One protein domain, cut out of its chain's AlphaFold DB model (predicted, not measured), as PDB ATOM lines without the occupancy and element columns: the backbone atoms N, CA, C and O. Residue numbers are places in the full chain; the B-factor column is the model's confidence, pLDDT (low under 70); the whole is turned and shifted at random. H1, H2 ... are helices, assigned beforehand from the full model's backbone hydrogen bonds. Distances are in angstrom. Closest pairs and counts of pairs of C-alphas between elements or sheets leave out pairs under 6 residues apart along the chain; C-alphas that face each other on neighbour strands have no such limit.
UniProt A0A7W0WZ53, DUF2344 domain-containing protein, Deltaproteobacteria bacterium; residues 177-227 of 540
ATOM      1  N   PRO A 177     -22.587 -17.616   9.500       83.00
ATOM      2  CA  PRO A 177     -23.031 -16.810   8.373       83.00
ATOM      3  C   PRO A 177     -22.991 -15.307   8.697       83.00
ATOM      4  O   PRO A 177     -23.915 -14.771   9.310       83.00
ATOM      5  N   CYS A 178     -21.934 -14.623   8.245       87.56
ATOM      6  CA  CYS A 178     -21.762 -13.175   8.395       87.56
ATOM      7  C   CYS A 178     -23.007 -12.392   7.949       87.56
ATOM      8  O   CYS A 178     -23.602 -12.673   6.905       87.56
ATOM      9  N   GLY A 179     -23.396 -11.399   8.749       88.38
ATOM     10  CA  GLY A 179     -24.547 -10.544   8.485       88.38
ATOM     11  C   GLY A 179     -25.898 -11.221   8.718       88.38
ATOM     12  O   GLY A 179     -26.916 -10.566   8.533       88.38
ATOM     13  N   LYS A 180     -25.958 -12.493   9.138       88.44
ATOM     14  CA  LYS A 180     -27.215 -13.188   9.472       88.44
ATOM     15  C   LYS A 180     -27.385 -13.314  10.975       88.44
ATOM     16  O   LYS A 180     -26.427 -13.222  11.733       88.44
ATOM     17  N   VAL A 181     -28.615 -13.544  11.415       87.94
ATOM     18  CA  VAL A 181     -28.881 -13.867  12.817       87.94
ATOM     19  C   VAL A 181     -28.270 -15.231  13.155       87.94
ATOM     20  O   VAL A 181     -28.313 -16.155  12.341       87.94
ATOM     21  N   ALA A 182     -27.700 -15.367  14.353       83.50
ATOM     22  CA  ALA A 182     -27.098 -16.620  14.804       83.50
ATOM     23  C   ALA A 182     -28.088 -17.798  14.688       83.50
ATOM     24  O   ALA A 182     -29.248 -17.695  15.086       83.50
ATOM     25  N   GLY A 183     -27.625 -18.912  14.109       82.62
ATOM     26  CA  GLY A 183     -28.446 -20.099  13.837       82.62
ATOM     27  C   GLY A 183     -29.309 -20.018  12.571       82.62
ATOM     28  O   GLY A 183     -29.883 -21.027  12.169       82.62
ATOM     29  N   MET A 184     -29.385 -18.863  11.900       85.44
ATOM     30  CA  MET A 184     -30.123 -18.719  10.645       85.44
ATOM     31  C   MET A 184     -29.204 -18.846   9.426       85.44
ATOM     32  O   MET A 184     -28.259 -18.081   9.244       85.44
ATOM     33  N   LEU A 185     -29.535 -19.778   8.530       79.69
ATOM     34  CA  LEU A 185     -28.866 -19.919   7.231       79.69
ATOM     35  C   LEU A 185     -29.397 -18.935   6.188       79.69
ATOM     36  O   LEU A 185     -28.663 -18.518   5.291       79.69
ATOM     37  N   ILE A 186     -30.660 -18.544   6.309       84.00
ATOM     38  CA  ILE A 186     -31.329 -17.575   5.449       84.00
ATOM     39  C   ILE A 186     -31.937 -16.497   6.327       84.00
ATOM     40  O   ILE A 186     -32.356 -16.756   7.447       84.00
ATOM     41  N   HIS A 187     -31.971 -15.276   5.830       87.06
ATOM     42  CA  HIS A 187     -32.668 -14.211   6.525       87.06
ATOM     43  C   HIS A 187     -34.175 -14.255   6.225       87.06
ATOM     44  O   HIS A 187     -34.589 -14.815   5.210       87.06
ATOM     45  N   HIS A 188     -34.969 -13.553   7.035       89.31
ATOM     46  CA  HIS A 188     -36.401 -13.348   6.799       89.31
ATOM     47  C   HIS A 188     -36.691 -12.738   5.429       89.31
ATOM     48  O   HIS A 188     -35.997 -11.819   4.982       89.31
ATOM     49  N   THR A 189     -37.728 -13.238   4.769       89.38
ATOM     50  CA  THR A 189     -38.145 -12.800   3.427       89.38
ATOM     51  C   THR A 189     -39.403 -11.932   3.444       89.38
ATOM     52  O   THR A 189     -39.957 -11.676   2.380       89.38
ATOM     53  N   ASN A 190     -39.871 -11.515   4.623       90.94
ATOM     54  CA  ASN A 190     -41.066 -10.696   4.818       90.94
ATOM     55  C   ASN A 190     -40.908  -9.763   6.036       90.94
ATOM     56  O   ASN A 190     -40.029  -9.997   6.869       90.94
ATOM     57  N   LEU A 191     -41.723  -8.708   6.116       91.31
ATOM     58  CA  LEU A 191     -41.686  -7.701   7.181       91.31
ATOM     59  C   LEU A 191     -42.228  -8.235   8.505       91.31
ATOM     60  O   LEU A 191     -41.606  -7.970   9.528       91.31
ATOM     61  N   THR A 192     -43.304  -9.020   8.494       93.94
ATOM     62  CA  THR A 192     -43.930  -9.578   9.704       93.94
ATOM     63  C   THR A 192     -42.936 -10.368  10.561       93.94
ATOM     64  O   THR A 192     -42.935 -10.232  11.782       93.94
ATOM     65  N   ASP A 193     -42.024 -11.115   9.933       92.12
ATOM     66  CA  ASP A 193     -40.957 -11.847  10.622       92.12
ATOM     67  C   ASP A 193     -39.703 -10.980  10.865       92.12
ATOM     68  O   ASP A 193     -39.035 -11.111  11.893       92.12
ATOM     69  N   ALA A 194     -39.349 -10.090   9.924       91.69
ATOM     70  CA  ALA A 194     -38.113  -9.301   9.989       91.69
ATOM     71  C   ALA A 194     -38.178  -8.109  10.950       91.69
ATOM     72  O   ALA A 194     -37.201  -7.819  11.641       91.69
ATOM     73  N   GLU A 195     -39.301  -7.393  10.977       92.31
ATOM     74  CA  GLU A 195     -39.489  -6.188  11.778       92.31
ATOM     75  C   GLU A 195     -39.499  -6.419  13.285       92.31
ATOM     76  O   GLU A 195     -39.026  -5.512  13.960       92.31
ATOM     77  N   PRO A 196     -39.975  -7.538  13.864       94.00
ATOM     78  CA  PRO A 196     -39.835  -7.793  15.299       94.00
ATOM     79  C   PRO A 196     -38.486  -8.420  15.678       94.00
ATOM     80  O   PRO A 196     -38.108  -8.379  16.849       94.00
ATOM     81  N   ASP A 197     -37.721  -8.972  14.728       90.50
ATOM     82  CA  ASP A 197     -36.450  -9.633  15.036       90.50
ATOM     83  C   ASP A 197     -35.369  -8.612  15.432       90.50
ATOM     84  O   ASP A 197     -34.836  -7.845  14.625       90.50
ATOM     85  N   ARG A 198     -35.062  -8.566  16.730       89.19
ATOM     86  CA  ARG A 198     -34.040  -7.687  17.322       89.19
ATOM     87  C   ARG A 198     -32.722  -8.407  17.591       89.19
ATOM     88  O   ARG A 198     -31.804  -7.787  18.129       89.19
ATOM     89  N   ARG A 199     -32.607  -9.696  17.245       90.75
ATOM     90  CA  ARG A 199     -31.384 -10.469  17.488       90.75
ATOM     91  C   ARG A 199     -30.216  -9.856  16.719       90.75
ATOM     92  O   ARG A 199     -30.370  -9.356  15.605       90.75
ATOM     93  N   LYS A 200     -29.033  -9.882  17.335       87.69
ATOM     94  CA  LYS A 200     -27.816  -9.345  16.723       87.69
ATOM     95  C   LYS A 200     -27.435 -10.178  15.498       87.69
ATOM     96  O   LYS A 200     -27.538 -11.406  15.516       87.69
ATOM     97  N   LEU A 201     -26.982  -9.494  14.450       91.12
ATOM     98  CA  LEU A 201     -26.354 -10.149  13.309       91.12
ATOM     99  C   LEU A 201     -24.967 -10.645  13.725       91.12
ATOM    100  O   LEU A 201     -24.279 -10.001  14.516       91.12
ATOM    101  N   VAL A 202     -24.564 -11.791  13.194       90.38
ATOM    102  CA  VAL A 202     -23.233 -12.346  13.406       90.38
ATOM    103  C   VAL A 202     -22.227 -11.515  12.613       90.38
ATOM    104  O   VAL A 202     -22.313 -11.435  11.386       90.38
ATOM    105  N   CYS A 203     -21.270 -10.910  13.317       87.38
ATOM    106  CA  CYS A 203     -20.051 -10.396  12.706       87.38
ATOM    107  C   CYS A 203     -19.092 -11.561  12.473       87.38
ATOM    108  O   CYS A 203     -18.981 -12.448  13.320       87.38
ATOM    109  N   TYR A 204     -18.392 -11.550  11.343       85.31
ATOM    110  CA  TYR A 204     -17.350 -12.539  11.096       85.31
ATOM    111  C   TYR A 204     -16.037 -12.225  11.818       85.31
ATOM    112  O   TYR A 204     -15.147 -13.069  11.839       85.31
ATOM    113  N   ASP A 205     -15.938 -11.017  12.379       82.88
ATOM    114  CA  ASP A 205     -14.721 -10.479  12.983       82.88
ATOM    115  C   ASP A 205     -13.546 -10.514  11.999       82.88
ATOM    116  O   ASP A 205     -12.446 -10.968  12.284       82.88
ATOM    117  N   CYS A 206     -13.835 -10.107  10.759       84.94
ATOM    118  CA  CYS A 206     -12.846 -10.067   9.693       84.94
ATOM    119  C   CYS A 206     -12.008  -8.785   9.695       84.94
ATOM    120  O   CYS A 206     -11.178  -8.633   8.809       84.94
ATOM    121  N   GLY A 207     -12.249  -7.859  10.627       83.50
ATOM    122  CA  GLY A 207     -11.612  -6.540  10.685       83.50
ATOM    123  C   GLY A 207     -12.322  -5.420   9.928       83.50
ATOM    124  O   GLY A 207     -12.027  -4.245  10.133       83.50
ATOM    125  N   VAL A 208     -13.316  -5.744   9.096       85.12
ATOM    126  CA  VAL A 208     -14.114  -4.719   8.412       85.12
ATOM    127  C   VAL A 208     -15.150  -4.145   9.379       85.12
ATOM    128  O   VAL A 208     -16.023  -4.867   9.868       85.12
ATOM    129  N   ALA A 209     -15.101  -2.829   9.600       85.25
ATOM    130  CA  ALA A 209     -16.030  -2.082  10.449       85.25
ATOM    131  C   ALA A 209     -17.426  -1.922   9.804       85.25
ATOM    132  O   ALA A 209     -17.870  -0.824   9.468       85.25
ATOM    133  N   CYS A 210     -18.121  -3.040   9.592       86.06
ATOM    134  CA  CYS A 210     -19.475  -3.068   9.051       86.06
ATOM    135  C   CYS A 210     -20.491  -2.503  10.052       86.06
ATOM    136  O   CYS A 210     -20.569  -2.952  11.197       86.06
ATOM    137  N   ASP A 211     -21.371  -1.615   9.587       88.94
ATOM    138  CA  ASP A 211     -22.551  -1.211  10.353       88.94
ATOM    139  C   ASP A 211     -23.662  -2.267  10.209       88.94
ATOM    140  O   ASP A 211     -24.486  -2.245   9.290       88.94
ATOM    141  N   LEU A 212     -23.671  -3.228  11.135       89.12
ATOM    142  CA  LEU A 212     -24.658  -4.310  11.166       89.12
ATOM    143  C   LEU A 212     -26.088  -3.806  11.413       89.12
ATOM    144  O   LEU A 212     -27.046  -4.450  10.977       89.12
ATOM    145  N   SER A 213     -26.249  -2.666  12.089       87.81
ATOM    146  CA  SER A 213     -27.564  -2.055  12.301       87.81
ATOM    147  C   SER A 213     -28.087  -1.503  10.985       87.81
ATOM    148  O   SER A 213     -29.181  -1.874  10.560       87.81
ATOM    149  N   LYS A 214     -27.256  -0.739  10.274       85.69
ATOM    150  CA  LYS A 214     -27.580  -0.256   8.934       85.69
ATOM    151  C   LYS A 214     -27.864  -1.398   7.962       85.69
ATOM    152  O   LYS A 214     -28.822  -1.308   7.205       85.69
ATOM    153  N   MET A 215     -27.109  -2.499   8.003       87.69
ATOM    154  CA  MET A 215     -27.399  -3.676   7.167       87.69
ATOM    155  C   MET A 215     -28.805  -4.240   7.411       87.69
ATOM    156  O   MET A 215     -29.487  -4.648   6.465       87.69
ATOM    157  N   ARG A 216     -29.251  -4.282   8.673       87.75
ATOM    158  CA  ARG A 216     -30.618  -4.688   9.018       87.75
ATOM    159  C   ARG A 216     -31.637  -3.683   8.483       87.75
ATOM    160  O   ARG A 216     -32.635  -4.097   7.900       87.75
ATOM    161  N   ASP A 217     -31.382  -2.395   8.653       85.31
ATOM    162  CA  ASP A 217     -32.314  -1.342   8.254       85.31
ATOM    163  C   ASP A 217     -32.455  -1.266   6.726       85.31
ATOM    164  O   ASP A 217     -33.572  -1.256   6.208       85.31
ATOM    165  N   ASP A 218     -31.343  -1.355   5.991       82.56
ATOM    166  CA  ASP A 218     -31.319  -1.434   4.525       82.56
ATOM    167  C   ASP A 218     -32.118  -2.650   4.023       82.56
ATOM    168  O   ASP A 218     -32.823  -2.578   3.011       82.56
ATOM    169  N   ARG A 219     -32.080  -3.771   4.758       84.25
ATOM    170  CA  ARG A 219     -32.901  -4.949   4.452       84.25
ATOM    171  C   ARG A 219     -34.392  -4.682   4.652       84.25
ATOM    172  O   ARG A 219     -35.188  -5.095   3.810       84.25
ATOM    173  N   LEU A 220     -34.783  -4.026   5.744       86.12
ATOM    174  CA  LEU A 220     -36.183  -3.661   5.986       86.12
ATOM    175  C   LEU A 220     -36.693  -2.700   4.910       86.12
ATOM    176  O   LEU A 220     -37.790  -2.898   4.389       86.12
ATOM    177  N   VAL A 221     -35.879  -1.718   4.514       78.50
ATOM    178  CA  VAL A 221     -36.175  -0.835   3.377       78.50
ATOM    179  C   VAL A 221     -36.406  -1.659   2.113       78.50
ATOM    180  O   VAL A 221     -37.429  -1.479   1.458       78.50
ATOM    181  N   ALA A 222     -35.528  -2.618   1.807       76.25
ATOM    182  CA  ALA A 222     -35.693  -3.480   0.641       76.25
ATOM    183  C   ALA A 222     -36.997  -4.300   0.692       76.25
ATOM    184  O   ALA A 222     -37.716  -4.360  -0.304       76.25
ATOM    185  N   LEU A 223     -37.343  -4.891   1.842       81.19
ATOM    186  CA  LEU A 223     -38.593  -5.645   2.019       81.19
ATOM    187  C   LEU A 223     -39.838  -4.758   1.849       81.19
ATOM    188  O   LEU A 223     -40.785  -5.169   1.178       81.19
ATOM    189  N   ARG A 224     -39.815  -3.521   2.367       80.88
ATOM    190  CA  ARG A 224     -40.881  -2.526   2.142       80.88
ATOM    191  C   ARG A 224     -40.994  -2.144   0.675       80.88
ATOM    192  O   ARG A 224     -42.092  -2.144   0.129       80.88
ATOM    193  N   SER A 225     -39.872  -1.880   0.006       65.44
ATOM    194  CA  SER A 225     -39.852  -1.567  -1.427       65.44
ATOM    195  C   SER A 225     -40.394  -2.706  -2.295       65.44
ATOM    196  O   SER A 225     -40.912  -2.439  -3.382       65.44
ATOM    197  N   LEU A 226     -40.274  -3.950  -1.821       71.31
ATOM    198  CA  LEU A 226     -40.829  -5.153  -2.440       71.31
ATOM    199  C   LEU A 226     -42.308  -5.402  -2.107       71.31
ATOM    200  O   LEU A 226     -42.904  -6.283  -2.720       71.31
ATOM    201  N   GLY A 227     -42.894  -4.685  -1.139       81.56
ATOM    202  CA  GLY A 227     -44.230  -4.992  -0.616       81.56
ATOM    203  C   GLY A 227     -44.310  -6.371   0.050       81.56
ATOM    204  O   GLY A 227     -45.373  -6.986   0.076       81.56
TER     205      GLY A 227
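Overview. This is residues 177 to 227 of the 540 residues of the protein "DUF2344 domain-containing protein" of Deltaproteobacteria bacterium (UniProt A0A7W0WZ53). The domain has little regular structure: one longer helix, H2, lies along one side of a long looping chain, and the short helix H1 packs on H2 near its last residues. From H1 the chain runs away from that end, folds back around residues 206 and 207, and returns as H2. The printed part has 51 residues with two named helices, H1 then H2, and no named strand; the class is all helix, though the helices hold only 18 residues. It is compact, with a radius of gyration of the C-alphas of 11.1 A, and elongated, spanning 34 by 20 by 15 A.

Along the chain. Residues 177 to 190 hold no named element. H1, residues 191 to 194, begins at C-alpha 191, (-41.686, -7.701, 7.181). H2, residues 212 to 225, measures 19.9 A and ends at C-alpha 225, (-39.852, -1.567, -1.427).

Arrangement. H2 touches H1 with residues 220 to 224 alone; the closest C-alphas, of Leu 191 and Leu 223, are 6.4 A apart. In H2 every O i to N i+4 pair is within hydrogen-bond range; H1 is too short for such a pair.

Size, cuts and confidence. The C-alphas farthest apart, of Gly 207 and Gly 227, are 34.6 A apart. The printed part has no cut. The link from H1 to H2 is long, 17 residues. Only residue 225 has pLDDT under 70.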